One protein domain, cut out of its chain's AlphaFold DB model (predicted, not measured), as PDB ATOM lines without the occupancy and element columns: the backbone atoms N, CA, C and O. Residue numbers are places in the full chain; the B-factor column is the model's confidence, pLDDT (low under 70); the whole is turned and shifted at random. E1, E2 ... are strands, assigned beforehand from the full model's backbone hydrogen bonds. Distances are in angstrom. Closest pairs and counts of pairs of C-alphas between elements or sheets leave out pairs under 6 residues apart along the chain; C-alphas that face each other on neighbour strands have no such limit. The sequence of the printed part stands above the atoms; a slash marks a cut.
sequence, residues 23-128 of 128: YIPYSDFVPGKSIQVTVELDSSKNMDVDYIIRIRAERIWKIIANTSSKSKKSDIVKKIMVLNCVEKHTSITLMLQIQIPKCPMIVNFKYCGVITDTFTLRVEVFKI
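Overview. This is residues 23 to 128 of the 128 residues of the protein "Arrestin_C domain-containing protein" of Schizaphis graminum (UniProt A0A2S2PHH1). What is the main picture? A long, twisted sheet, E3 E2 E5, has a shorter sheet of two strands, E1 and E4, partly face to face with it, and the end of the long sheet at the E2 and E3 hairpin reaches out beyond them. How is it made up? The printed part has 106 residues, with five named strands, E1 to E5 in chain order, and no named helix: an all-strand domain, both sheets antiparallel. It is a loose rod, with a radius of gyration of the C-alphas of 18.2 A and spans of 59 by 26 by 17 A.

Along the chain. Where do the strands lie? After residues 23 to 33, E1 is residues 34 to 42, beginning at C-alpha 34 (218.000, 371.595, 209.625). E2, residues 49 to 65, and E3, residues 68 to 86, each span 49.9 A. What follows? E4 is residues 91 to 99, and E5, residues 114 to 127, spans 41.1 A and ends at C-alpha 127 (214.531, 353.113, 190.564).

Arrangement. Which strands pair? E1 and E4 are antiparallel, with N 37 and O 96 at 2.8 A. Inner strand E2 is antiparallel to E3, N 53 and O 81 at 2.8 A, and to E5, N 56 and O 122 at 2.9 A. How do the sheets stand? They form a sandwich, two sheets face to face, 10.0 A centre to centre where they face, strands at 39 degrees. The closest C-alphas of E3 and E4 are those of Val 77 and Ile 98, 7.4 A apart; E1 and E3 are apart.

Size, cuts and confidence. How long is it? The farthest C-alphas, those of Asn 46 and Tyr 111, are 59.3 A apart. Is anything cut or uncertain? The printed part has no cut; the link E4 to E5 is long, and pLDDT is under 70 at 29 residues, among them 43 to 49 and 103 to 114.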
ATOM      1  N   TYR A  23     207.940 368.557 199.119       79.62
ATOM      2  CA  TYR A  23     207.575 369.745 199.863       79.62
ATOM      3  C   TYR A  23     208.729 370.164 200.766       79.62
ATOM      4  O   TYR A  23     209.346 369.344 201.455       79.62
ATOM      5  N   ILE A  24     209.016 371.462 200.743       76.94
ATOM      6  CA  ILE A  24     209.978 372.105 201.627       76.94
ATOM      7  C   ILE A  24     209.207 373.226 202.341       76.94
ATOM      8  O   ILE A  24     208.699 374.115 201.660       76.94
ATOM      9  N   PRO A  25     209.099 373.197 203.681       70.00
ATOM     10  CA  PRO A  25     208.271 374.138 204.436       70.00
ATOM     11  C   PRO A  25     208.782 375.581 204.387       70.00
ATOM     12  O   PRO A  25     208.007 376.514 204.573       70.00
ATOM     13  N   TYR A  26     210.076 375.776 204.138       74.62
ATOM     14  CA  TYR A  26     210.718 377.082 204.021       74.62
ATOM     15  C   TYR A  26     211.894 377.010 203.047       74.62
ATOM     16  O   TYR A  26     212.644 376.036 203.028       74.62
ATOM     17  N   SER A  27     212.075 378.057 202.245       67.56
ATOM     18  CA  SER A  27     213.201 378.182 201.309       67.56
ATOM     19  C   SER A  27     214.468 378.749 201.950       67.56
ATOM     20  O   SER A  27     215.523 378.743 201.317       67.56
ATOM     21  N   ASP A  28     214.377 379.248 203.185       68.00
ATOM     22  CA  ASP A  28     215.482 379.946 203.832       68.00
ATOM     23  C   ASP A  28     216.520 378.966 204.381       68.00
ATOM     24  O   ASP A  28     216.250 378.109 205.229       68.00
ATOM     25  N   PHE A  29     217.752 379.117 203.903       71.94
ATOM     26  CA  PHE A  29     218.898 378.342 204.358       71.94
ATOM     27  C   PHE A  29     219.528 379.029 205.567       71.94
ATOM     28  O   PHE A  29     220.332 379.948 205.421       71.94
ATOM     29  N   VAL A  30     219.193 378.562 206.770       78.62
ATOM     30  CA  VAL A  30     219.819 379.054 208.003       78.62
ATOM     31  C   VAL A  30     220.982 378.133 208.396       78.62
ATOM     32  O   VAL A  30     220.755 376.950 208.679       78.62
ATOM     33  N   PRO A  31     222.232 378.633 208.449       79.19
ATOM     34  CA  PRO A  31     223.376 377.846 208.895       79.19
ATOM     35  C   PRO A  31     223.143 377.208 210.267       79.19
ATOM     36  O   PRO A  31     222.646 377.840 211.199       79.19
ATOM     37  N   GLY A  32     223.500 375.932 210.406       81.69
ATOM     38  CA  GLY A  32     223.340 375.189 211.657       81.69
ATOM     39  C   GLY A  32     221.921 374.715 211.958       81.69
ATOM     40  O   GLY A  32     221.745 373.942 212.901       81.69
ATOM     41  N   LYS A  33     220.921 375.147 211.185       85.56
ATOM     42  CA  LYS A  33     219.561 374.615 211.260       85.56
ATOM     43  C   LYS A  33     219.415 373.430 210.321       85.56
ATOM     44  O   LYS A  33     220.217 373.221 209.411       85.56
ATOM     45  N   SER A  34     218.371 372.651 210.550       86.00
ATOM     46  CA  SER A  34     218.000 371.595 209.625       86.00
ATOM     47  C   SER A  34     216.869 372.050 208.722       86.00
ATOM     48  O   SER A  34     216.024 372.834 209.139       86.00
ATOM     49  N   ILE A  35     216.842 371.524 207.506       84.56
ATOM     50  CA  ILE A  35     215.718 371.636 206.582       84.56
ATOM     51  C   ILE A  35     214.987 370.300 206.609       84.56
ATOM     52  O   ILE A  35     215.613 369.246 206.457       84.56
ATOM     53  N   GLN A  36     213.680 370.346 206.846       86.38
ATOM     54  CA  GLN A  36     212.813 369.188 206.683       86.38
ATOM     55  C   GLN A  36     212.354 369.123 205.228       86.38
ATOM     56  O   GLN A  36     211.936 370.121 204.655       86.38
ATOM     57  N   VAL A  37     212.461 367.949 204.626       84.50
ATOM     58  CA  VAL A  37     212.040 367.672 203.259       84.50
ATOM     59  C   VAL A  37     211.046 366.536 203.333       84.50
ATOM     60  O   VAL A  37     211.387 365.452 203.810       84.50
ATOM     61  N   THR A  38     209.835 366.785 202.859       84.19
ATOM     62  CA  THR A  38     208.833 365.738 202.703       84.19
ATOM     63  C   THR A  38     208.860 365.271 201.257       84.19
ATOM     64  O   THR A  38     208.770 366.086 200.339       84.19
ATOM     65  N   VAL A  39     209.027 363.969 201.053       82.00
ATOM     66  CA  VAL A  39     208.980 363.332 199.736       82.00
ATOM     67  C   VAL A  39     207.792 362.392 199.719       82.00
ATOM     68  O   VAL A  39     207.705 361.496 200.558       82.00
ATOM     69  N   GLU A  40     206.898 362.597 198.761       81.00
ATOM     70  CA  GLU A  40     205.780 361.702 198.503       81.00
ATOM     71  C   GLU A  40     206.125 360.824 197.305       81.00
ATOM     72  O   GLU A  40     206.524 361.294 196.236       81.00
ATOM     73  N   LEU A  41     206.017 359.518 197.506       77.69
ATOM     74  CA  LEU A  41     206.301 358.515 196.500       77.69
ATOM     75  C   LEU A  41     204.988 357.848 196.114       77.69
ATOM     76  O   LEU A  41     204.455 357.071 196.898       77.69
ATOM     77  N   ASP A  42     204.480 358.150 194.922       72.50
ATOM     78  CA  ASP A  42     203.255 357.543 194.403       72.50
ATOM     79  C   ASP A  42     203.598 356.478 193.349       72.50
ATOM     80  O   ASP A  42     203.990 356.790 192.213       72.50
ATOM     81  N   SER A  43     203.500 355.204 193.744       65.94
ATOM     82  CA  SER A  43     203.722 354.068 192.849       65.94
ATOM     83  C   SER A  43     202.396 353.577 192.274       65.94
ATOM     84  O   SER A  43     201.785 352.627 192.754       65.94
ATOM     85  N   SER A  44     201.975 354.177 191.162       63.69
ATOM     86  CA  SER A  44     200.789 353.740 190.401       63.69
ATOM     87  C   SER A  44     200.970 352.409 189.642       63.69
ATOM     88  O   SER A  44     200.132 352.040 188.815       63.69
ATOM     89  N   LYS A  45     202.086 351.690 189.842       59.72
ATOM     90  CA  LYS A  45     202.428 350.483 189.072       59.72
ATOM     91  C   LYS A  45     202.226 349.194 189.864       59.72
ATOM     92  O   LYS A  45     202.532 349.103 191.042       59.72
ATOM     93  N   ASN A  46     201.842 348.149 189.128       54.75
ATOM     94  CA  ASN A  46     201.621 346.773 189.591       54.75
ATOM     95  C   ASN A  46     202.907 345.970 189.901       54.75
ATOM     96  O   ASN A  46     202.879 344.739 189.836       54.75
ATOM     97  N   MET A  47     204.039 346.610 190.188       57.19
ATOM     98  CA  MET A  47     205.302 345.924 190.493       57.19
ATOM     99  C   MET A  47     205.903 346.513 191.762       57.19
ATOM    100  O   MET A  47     205.892 347.734 191.903       57.19
ATOM    101  N   ASP A  48     206.447 345.653 192.618       64.06
ATOM    102  CA  ASP A  48     207.254 346.079 193.758       64.06
ATOM    103  C   ASP A  48     208.584 346.602 193.218       64.06
ATOM    104  O   ASP A  48     209.162 346.039 192.279       64.06
ATOM    105  N   VAL A  49     209.012 347.753 193.721       69.81
ATOM    106  CA  VAL A  49     210.182 348.450 193.195       69.81
ATOM    107  C   VAL A  49     211.039 348.959 194.339       69.81
ATOM    108  O   VAL A  49     210.529 349.540 195.298       69.81
ATOM    109  N   ASP A  50     212.347 348.784 194.184       77.00
ATOM    110  CA  ASP A  50     213.343 349.383 195.056       77.00
ATOM    111  C   ASP A  50     213.691 350.788 194.556       77.00
ATOM    112  O   ASP A  50     213.860 351.041 193.357       77.00
ATOM    113  N   TYR A  51     213.798 351.728 195.487       77.44
ATOM    114  CA  TYR A  51     214.071 353.126 195.193       77.44
ATOM    115  C   TYR A  51     215.243 353.651 196.013       77.44
ATOM    116  O   TYR A  51     215.311 353.470 197.224       77.44
ATOM    117  N   ILE A  52     216.133 354.402 195.371       79.25
ATOM    118  CA  ILE A  52     217.102 355.260 196.053       79.25
ATOM    119  C   ILE A  52     216.576 356.684 196.027       79.25
ATOM    120  O   ILE A  52     216.457 357.282 194.961       79.25
ATOM    121  N   ILE A  53     216.350 357.261 197.201       81.94
ATOM    122  CA  ILE A  53     216.126 358.693 197.363       81.94
ATOM    123  C   ILE A  53     217.451 359.329 197.767       81.94
ATOM    124  O   ILE A  53     218.026 359.034 198.817       81.94
ATOM    125  N   ARG A  54     217.945 360.236 196.933       84.12
ATOM    126  CA  ARG A  54     219.151 361.014 197.188       84.12
ATOM    127  C   ARG A  54     218.767 362.467 197.380       84.12
ATOM    128  O   ARG A  54     218.221 363.091 196.478       84.12
ATOM    129  N   ILE A  55     219.127 363.026 198.531       84.75
ATOM    130  CA  ILE A  55     219.027 364.463 198.763       84.75
ATOM    131  C   ILE A  55     220.418 365.060 198.918       84.75
ATOM    132  O   ILE A  55     221.267 364.555 199.657       84.75
ATOM    133  N   ARG A  56     220.669 366.141 198.188       86.12
ATOM    134  CA  ARG A  56     221.965 366.809 198.122       86.12
ATOM    135  C   ARG A  56     221.765 368.309 198.250       86.12
ATOM    136  O   ARG A  56     221.011 368.893 197.481       86.12
ATOM    137  N   ALA A  57     222.465 368.927 199.192       83.69
ATOM    138  CA  ALA A  57     222.606 370.372 199.244       83.69
ATOM    139  C   ALA A  57     223.934 370.748 198.580       83.69
ATOM    140  O   ALA A  57     225.014 370.342 199.020       83.69
ATOM    141  N   GLU A  58     223.837 371.501 197.495       86.19
ATOM    142  CA  GLU A  58     224.962 372.017 196.731       86.19
ATOM    143  C   GLU A  58     225.140 373.502 197.033       86.19
ATOM    144  O   GLU A  58     224.167 374.250 197.120       86.19
ATOM    145  N   ARG A  59     226.392 373.931 197.161       81.56
ATOM    146  CA  ARG A  59     226.771 375.337 197.265       81.56
ATOM    147  C   ARG A  59     227.587 375.713 196.040       81.56
ATOM    148  O   ARG A  59     228.551 375.023 195.698       81.56
ATOM    149  N   ILE A  60     227.209 376.799 195.385       82.62
ATOM    150  CA  ILE A  60     227.922 377.366 194.248       82.62
ATOM    151  C   ILE A  60     228.274 378.794 194.615       82.62
ATOM    152  O   ILE A  60     227.390 379.625 194.788       82.62
ATOM    153  N   TRP A  61     229.566 379.082 194.691       77.62
ATOM    154  CA  TRP A  61     230.053 380.433 194.918       77.62
ATOM    155  C   TRP A  61     230.737 380.937 193.657       77.62
ATOM    156  O   TRP A  61     231.558 380.244 193.050       77.62
ATOM    157  N   LYS A  62     230.362 382.145 193.249       79.00
ATOM    158  CA  LYS A  62     230.905 382.856 192.098       79.00
ATOM    159  C   LYS A  62     231.524 384.153 192.584       79.00
ATOM    160  O   LYS A  62     230.838 384.995 193.153       79.00
ATOM    161  N   ILE A  63     232.815 384.300 192.332       77.50
ATOM    162  CA  ILE A  63     233.553 385.539 192.532       77.50
ATOM    163  C   ILE A  63     233.695 386.227 191.180       77.50
ATOM    164  O   ILE A  63     234.131 385.608 190.204       77.50
ATOM    165  N   ILE A  64     233.394 387.518 191.151       77.25
ATOM    166  CA  ILE A  64     233.713 388.414 190.047       77.25
ATOM    167  C   ILE A  64     234.734 389.430 190.567       77.25
ATOM    168  O   ILE A  64     234.479 390.132 191.548       77.25
ATOM    169  N   ALA A  65     235.904 389.479 189.933       75.50
ATOM    170  CA  ALA A  65     236.960 390.438 190.240       75.50
ATOM    171  C   ALA A  65     237.477 391.053 188.936       75.50
ATOM    172  O   ALA A  65     237.999 390.335 188.080       75.50
ATOM    173  N   ASN A  66     237.325 392.373 188.813       71.12
ATOM    174  CA  ASN A  66     237.707 393.223 187.680       71.12
ATOM    175  C   ASN A  66     237.242 392.692 186.308       71.12
ATOM    176  O   ASN A  66     236.196 393.101 185.820       71.12
ATOM    177  N   THR A  67     237.999 391.776 185.699       64.12
ATOM    178  CA  THR A  67     237.779 391.208 184.353       64.12
ATOM    179  C   THR A  67     237.673 389.680 184.336       64.12
ATOM    180  O   THR A  67     237.474 389.082 183.282       64.12
ATOM    181  N   SER A  68     237.800 389.021 185.491       68.19
ATOM    182  CA  SER A  68     237.774 387.562 185.601       68.19
ATOM    183  C   SER A  68     236.645 387.092 186.511       68.19
ATOM    184  O   SER A  68     236.343 387.702 187.540       68.19
ATOM    185  N   SER A  69     236.021 385.978 186.130       72.62
ATOM    186  CA  SER A  69     235.055 385.289 186.981       72.62
ATOM    187  C   SER A  69     235.572 383.898 187.322       72.62
ATOM    188  O   SER A  69     236.056 383.175 186.454       72.62
ATOM    189  N   LYS A  70     235.495 383.537 188.603       74.50
ATOM    190  CA  LYS A  70     235.792 382.189 189.093       74.50
ATOM    191  C   LYS A  70     234.556 381.668 189.801       74.50
ATOM    192  O   LYS A  70     234.000 382.354 190.656       74.50
ATOM    193  N   SER A  71     234.130 380.461 189.457       77.88
ATOM    194  CA  SER A  71     233.078 379.759 190.181       77.88
ATOM    195  C   SER A  71     233.611 378.447 190.726       77.88
ATOM    196  O   SER A  71     234.449 377.785 190.112       77.88
ATOM    197  N   LYS A  72     233.132 378.068 191.905       77.50
ATOM    198  CA  LYS A  72     233.398 376.757 192.480       77.50
ATOM    199  C   LYS A  72     232.106 376.190 193.034       77.50
ATOM    200  O   LYS A  72     231.320 376.876 193.684       77.50
ATOM    201  N   LYS A  73     231.896 374.913 192.736       81.00
ATOM    202  CA  LYS A  73     230.770 374.122 193.212       81.00
ATOM    203  C   LYS A  73     231.280 373.118 194.234       81.00
ATOM    204  O   LYS A  73     232.321 372.497 194.026       81.00
ATOM    205  N   SER A  74     230.552 372.964 195.326       77.94
ATOM    206  CA  SER A  74     230.867 372.000 196.375       77.94
ATOM    207  C   SER A  74     229.598 371.423 196.973       77.94
ATOM    208  O   SER A  74     228.600 372.129 197.127       77.94
ATOM    209  N   ASP A  75     229.672 370.164 197.378       79.25
ATOM    210  CA  ASP A  75     228.621 369.544 198.175       79.25
ATOM    211  C   ASP A  75     228.825 369.904 199.627       79.25
ATOM    212  O   ASP A  75     229.901 369.679 200.175       79.25
ATOM    213  N   ILE A  76     227.784 370.454 200.239       80.12
ATOM    214  CA  ILE A  76     227.809 370.789 201.662       80.12
ATOM    215  C   ILE A  76     227.081 369.737 202.491       80.12
ATOM    216  O   ILE A  76     227.436 369.528 203.646       80.12
ATOM    217  N   VAL A  77     226.091 369.052 201.907       80.88
ATOM    218  CA  VAL A  77     225.380 367.945 202.552       80.88
ATOM    219  C   VAL A  77     224.942 366.925 201.506       80.88
ATOM    220  O   VAL A  77     224.470 367.287 200.427       80.88
ATOM    221  N   LYS A  78     225.051 365.638 201.840       83.94
ATOM    222  CA  LYS A  78     224.549 364.528 201.027       83.94
ATOM    223  C   LYS A  78     223.913 363.487 201.942       83.94
ATOM    224  O   LYS A  78     224.571 362.983 202.843       83.94
ATOM    225  N   LYS A  79     222.652 363.150 201.680       83.50
ATOM    226  CA  LYS A  79     221.915 362.074 202.346       83.50
ATOM    227  C   LYS A  79     221.378 361.121 201.287       83.50
ATOM    228  O   LYS A  79     220.806 361.559 200.293       83.50
ATOM    229  N   ILE A  80     221.603 359.829 201.481       83.38
ATOM    230  CA  ILE A  80     221.071 358.774 200.618       83.38
ATOM    231  C   ILE A  80     220.217 357.871 201.495       83.38
ATOM    232  O   ILE A  80     220.642 357.494 202.584       83.38
ATOM    233  N   MET A  81     219.023 357.550 201.017       81.88
ATOM    234  CA  MET A  81     218.123 356.586 201.622       81.88
ATOM    235  C   MET A  81     217.700 355.582 200.562       81.88
ATOM    236  O   MET A  81     217.432 355.962 199.424       81.88
ATOM    237  N   VAL A  82     217.650 354.313 200.942       80.12
ATOM    238  CA  VAL A  82     217.177 353.230 200.082       80.12
ATOM    239  C   VAL A  82     215.865 352.730 200.673       80.12
ATOM    240  O   VAL A  82     215.819 352.404 201.858       80.12
ATOM    241  N   LEU A  83     214.805 352.730 199.870       77.56
ATOM    242  CA  LEU A  83     213.560 352.037 200.171       77.56
ATOM    243  C   LEU A  83     213.522 350.753 199.372       77.56
ATOM    244  O   LEU A  83     213.602 350.791 198.146       77.56
ATOM    245  N   ASN A  84     213.344 349.649 200.081       75.50
ATOM    246  CA  ASN A  84     213.169 348.349 199.467       75.50
ATOM    247  C   ASN A  84     211.685 347.994 199.447       75.50
ATOM    248  O   ASN A  84     210.976 348.304 200.405       75.50
ATOM    249  N   CYS A  85     211.259 347.302 198.396       65.81
ATOM    250  CA  CYS A  85     209.937 346.698 198.280       65.81
ATOM    251  C   CYS A  85     208.795 347.697 198.536       65.81
ATOM    252  O   CYS A  85     207.952 347.500 199.410       65.81
ATOM    253  N   VAL A  86     208.773 348.808 197.791       70.12
ATOM    254  CA  VAL A  86     207.617 349.712 197.827       70.12
ATOM    255  C   VAL A  86     206.440 349.003 197.170       70.12
ATOM    256  O   VAL A  86     206.450 348.781 195.956       70.12
ATOM    257  N   GLU A  87     205.456 348.647 197.996       65.12
ATOM    258  CA  GLU A  87     204.267 347.907 197.590       65.12
ATOM    259  C   GLU A  87     203.478 348.635 196.492       65.12
ATOM    260  O   GLU A  87     203.436 349.866 196.379       65.12
ATOM    261  N   LYS A  88     202.806 347.840 195.668       69.31
ATOM    262  CA  LYS A  88     201.975 348.299 194.550       69.31
ATOM    263  C   LYS A  88     200.842 349.193 195.039       69.31
ATOM    264  O   LYS A  88     200.193 348.875 196.029       69.31
ATOM    265  N   HIS A  89     200.549 350.254 194.284       67.88
ATOM    266  CA  HIS A  89     199.461 351.198 194.590       67.88
ATOM    267  C   HIS A  89     199.556 351.815 195.985       67.88
ATOM    268  O   HIS A  89     198.544 352.218 196.556       67.88
ATOM    269  N   THR A  90     200.767 351.900 196.533       69.12
ATOM    270  CA  THR A  90     200.997 352.599 197.790       69.12
ATOM    271  C   THR A  90     201.562 353.986 197.536       69.12
ATOM    272  O   THR A  90     202.359 354.225 196.620       69.12
ATOM    273  N   SER A  91     201.119 354.913 198.378       73.88
ATOM    274  CA  SER A  91     201.717 356.230 198.508       73.88
ATOM    275  C   SER A  91     202.516 356.255 199.803       73.88
ATOM    276  O   SER A  91     201.950 356.118 200.887       73.88
ATOM    277  N   ILE A  92     203.831 356.420 199.702       78.50
ATOM    278  CA  ILE A  92     204.706 356.512 200.872       78.50
ATOM    279  C   ILE A  92     205.103 357.969 201.064       78.50
ATOM    280  O   ILE A  92     205.651 358.597 200.161       78.50
ATOM    281  N   THR A  93     204.856 358.495 202.262       81.62
ATOM    282  CA  THR A  93     205.313 359.828 202.663       81.62
ATOM    283  C   THR A  93     206.537 359.696 203.554       81.62
ATOM    284  O   THR A  93     206.505 359.009 204.573       81.62
ATOM    285  N   LEU A  94     207.625 360.360 203.177       81.31
ATOM    286  CA  LEU A  94     208.901 360.282 203.876       81.31
ATOM    287  C   LEU A  94     209.324 361.658 204.342       81.31
ATOM    288  O   LEU A  94     209.445 362.583 203.542       81.31
ATOM    289  N   MET A  95     209.614 361.769 205.634       83.31
ATOM    290  CA  MET A  95     210.130 362.994 206.228       83.31
ATOM    291  C   MET A  95     211.632 362.860 206.450       83.31
ATOM    292  O   MET A  95     212.106 362.041 207.237       83.31
ATOM    293  N   LEU A  96     212.400 363.679 205.742       84.56
ATOM    294  CA  LEU A  96     213.853 363.659 205.765       84.56
ATOM    295  C   LEU A  96     214.383 364.977 206.303       84.56
ATOM    296  O   LEU A  96     214.087 366.046 205.788       84.56
ATOM    297  N   GLN A  97     215.223 364.894 207.327       85.00
ATOM    298  CA  GLN A  97     215.901 366.058 207.881       85.00
ATOM    299  C   GLN A  97     217.346 366.135 207.376       85.00
ATOM    300  O   GLN A  97     218.072 365.130 207.377       85.00
ATOM    301  N   ILE A  98     217.746 367.332 206.947       85.50
ATOM    302  CA  ILE A  98     219.068 367.642 206.397       85.50
ATOM    303  C   ILE A  98     219.663 368.775 207.208       85.50
ATOM    304  O   ILE A  98     219.106 369.867 207.242       85.50
ATOM    305  N   GLN A  99     220.787 368.518 207.868       85.06
ATOM    306  CA  GLN A  99     221.446 369.512 208.704       85.06
ATOM    307  C   GLN A  99     222.357 370.398 207.858       85.06
ATOM    308  O   GLN A  99     223.291 369.905 207.228       85.06
ATOM    309  N   ILE A 100     222.107 371.706 207.864       82.50
ATOM    310  CA  ILE A 100     222.981 372.679 207.214       82.50
ATOM    311  C   ILE A 100     224.184 372.932 208.129       82.50
ATOM    312  O   ILE A 100     224.004 373.175 209.327       82.50
ATOM    313  N   PRO A 101     225.423 372.894 207.613       80.00
ATOM    314  CA  PRO A 101     226.601 373.173 208.424       80.00
ATOM    315  C   PRO A 101     226.534 374.580 209.043       80.00
ATOM    316  O   PRO A 101     226.123 375.540 208.394       80.00
ATOM    317  N   LYS A 102     226.955 374.706 210.312       77.56
ATOM    318  CA  LYS A 102     226.969 375.982 211.066       77.56
ATOM    319  C   LYS A 102     227.850 377.049 210.422       77.56
ATOM    320  O   LYS A 102     227.555 378.231 210.521       77.56
ATOM    321  N   CYS A 103     228.929 376.625 209.776       68.19
ATOM    322  CA  CYS A 103     229.840 377.506 209.073       68.19
ATOM    323  C   CYS A 103     229.949 377.018 207.628       68.19
ATOM    324  O   CYS A 103     230.698 376.074 207.357       68.19
ATOM    325  N   PRO A 104     229.204 377.606 206.680       61.34
ATOM    326  CA  PRO A 104     229.476 377.389 205.274       61.34
ATOM    327  C   PRO A 104     230.781 378.132 204.961       61.34
ATOM    328  O   PRO A 104     230.740 379.279 204.543       61.34
ATOM    329  N   MET A 105     231.927 377.489 205.230       58.38
ATOM    330  CA  MET A 105     233.317 377.908 204.968       58.38
ATOM    331  C   MET A 105     233.531 379.412 204.734       58.38
ATOM    332  O   MET A 105     233.199 379.930 203.666       58.38
ATOM    333  N   ILE A 106     234.170 380.074 205.702       52.72
ATOM    334  CA  ILE A 106     234.727 381.422 205.548       52.72
ATOM    335  C   ILE A 106     235.639 381.413 204.325       52.72
ATOM    336  O   ILE A 106     236.652 380.714 204.297       52.72
ATOM    337  N   VAL A 107     235.286 382.188 203.309       59.06
ATOM    338  CA  VAL A 107     236.170 382.416 202.175       59.06
ATOM    339  C   VAL A 107     236.830 383.771 202.402       59.06
ATOM    340  O   VAL A 107     236.155 384.782 202.596       59.06
ATOM    341  N   ASN A 108     238.158 383.789 202.451       56.41
ATOM    342  CA  ASN A 108     238.917 385.015 202.664       56.41
ATOM    343  C   ASN A 108     238.951 385.825 201.356       56.41
ATOM    344  O   ASN A 108     239.819 385.629 200.504       56.41
ATOM    345  N   PHE A 109     237.960 386.692 201.170       60.03
ATOM    346  CA  PHE A 109     237.769 387.483 199.958       60.03
ATOM    347  C   PHE A 109     238.407 388.872 200.088       60.03
ATOM    348  O   PHE A 109     237.721 389.889 200.096       60.03
ATOM    349  N   LYS A 110     239.735 388.941 200.204       55.59
ATOM    350  CA  LYS A 110     240.426 390.227 200.406       55.59
ATOM    351  C   LYS A 110     240.341 391.195 199.202       55.59
ATOM    352  O   LYS A 110     240.653 392.364 199.380       55.59
ATOM    353  N   TYR A 111     239.902 390.741 198.012       55.16
ATOM    354  CA  TYR A 111     239.886 391.531 196.760       55.16
ATOM    355  C   TYR A 111     238.762 391.145 195.766       55.16
ATOM    356  O   TYR A 111     239.000 391.028 194.563       55.16
ATOM    357  N   CYS A 112     237.544 390.868 196.237       62.25
ATOM    358  CA  CYS A 112     236.433 390.447 195.368       62.25
ATOM    359  C   CYS A 112     235.408 391.575 195.186       62.25
ATOM    360  O   CYS A 112     234.990 392.170 196.170       62.25
ATOM    361  N   GLY A 113     235.000 391.857 193.940       62.19
ATOM    362  CA  GLY A 113     234.041 392.925 193.627       62.19
ATOM    363  C   GLY A 113     232.585 392.499 193.828       62.19
ATOM    364  O   GLY A 113     231.808 393.225 194.436       62.19
ATOM    365  N   VAL A 114     232.221 391.296 193.369       62.62
ATOM    366  CA  VAL A 114     230.898 390.694 193.615       62.62
ATOM    367  C   VAL A 114     231.070 389.224 193.969       62.62
ATOM    368  O   VAL A 114     231.756 388.484 193.262       62.62
ATOM    369  N   ILE A 115     230.433 388.802 195.059       73.19
ATOM    370  CA  ILE A 115     230.353 387.402 195.468       73.19
ATOM    371  C   ILE A 115     228.885 387.004 195.422       73.19
ATOM    372  O   ILE A 115     228.058 387.571 196.129       73.19
ATOM    373  N   THR A 116     228.567 386.021 194.593       78.81
ATOM    374  CA  THR A 116     227.269 385.351 194.623       78.81
ATOM    375  C   THR A 116     227.463 383.995 195.274       78.81
ATOM    376  O   THR A 116     228.293 383.214 194.815       78.81
ATOM    377  N   ASP A 117     226.706 383.718 196.329       77.25
ATOM    378  CA  ASP A 117     226.675 382.417 196.990       77.25
ATOM    379  C   ASP A 117     225.272 381.834 196.843       77.25
ATOM    380  O   ASP A 117     224.287 382.424 197.282       77.25
ATOM    381  N   THR A 118     225.170 380.711 196.145       81.94
ATOM    382  CA  THR A 118     223.902 380.070 195.811       81.94
ATOM    383  C   THR A 118     223.851 378.695 196.442       81.94
ATOM    384  O   THR A 118     224.712 377.847 196.198       81.94
ATOM    385  N   PHE A 119     222.796 378.461 197.214       80.31
ATOM    386  CA  PHE A 119     222.479 377.162 197.784       80.31
ATOM    387  C   PHE A 119     221.379 376.509 196.955       80.31
ATOM    388  O   PHE A 119     220.379 377.136 196.611       80.31
ATOM    389  N   THR A 120     221.570 375.246 196.598       85.12
ATOM    390  CA  THR A 120     220.603 374.475 195.815       85.12
ATOM    391  C   THR A 120     220.367 373.142 196.495       85.12
ATOM    392  O   THR A 120     221.288 372.339 196.639       85.12
ATOM    393  N   LEU A 121     219.123 372.889 196.890       84.88
ATOM    394  CA  LEU A 121     218.699 371.576 197.352       84.88
ATOM    395  C   LEU A 121     218.210 370.758 196.157       84.88
ATOM    396  O   LEU A 121     217.332 371.194 195.417       84.88
ATOM    397  N   ARG A 122     218.780 369.572 195.966       86.25
ATOM    398  CA  ARG A 122     218.374 368.613 194.939       86.25
ATOM    399  C   ARG A 122     217.814 367.369 195.597       86.25
ATOM    400  O   ARG A 122     218.496 366.772 196.428       86.25
ATOM    401  N   VAL A 123     216.615 366.980 195.187       83.69
ATOM    402  CA  VAL A 123     215.976 365.711 195.542       83.69
ATOM    403  C   VAL A 123     215.909 364.877 194.268       83.69
ATOM    404  O   VAL A 123     215.317 365.299 193.277       83.69
ATOM    405  N   GLU A 124     216.560 363.723 194.276       83.94
ATOM    406  CA  GLU A 124     216.637 362.796 193.151       83.94
ATOM    407  C   GLU A 124     216.111 361.434 193.607       83.94
ATOM    408  O   GLU A 124     216.429 360.987 194.710       83.94
ATOM    409  N   VAL A 125     215.324 360.769 192.763       78.12
ATOM    410  CA  VAL A 125     214.841 359.410 193.024       78.12
ATOM    411  C   VAL A 125     215.229 358.512 191.866       78.12
ATOM    412  O   VAL A 125     214.951 358.817 190.706       78.12
ATOM    413  N   PHE A 126     215.883 357.406 192.194       80.69
ATOM    414  CA  PHE A 126     216.318 356.390 191.252       80.69
ATOM    415  C   PHE A 126     215.543 355.115 191.538       80.69
ATOM    416  O   PHE A 126     215.450 354.702 192.689       80.69
ATOM    417  N   LYS A 127     214.994 354.496 190.497       75.19
ATOM    418  CA  LYS A 127     214.531 353.113 190.564       75.19
ATOM    419  C   LYS A 127     215.751 352.194 190.420       75.19
ATOM    420  O   LYS A 127     216.568 352.456 189.535       75.19
ATOM    421  N   ILE A 128     215.850 351.169 191.261       68.25
ATOM    422  CA  ILE A 128     216.825 350.073 191.138       68.25
ATOM    423  C   ILE A 128     216.133 348.864 190.499       68.25
ATOM    424  O   ILE A 128     214.901 348.708 190.687       68.25
TER     425      ILE A 128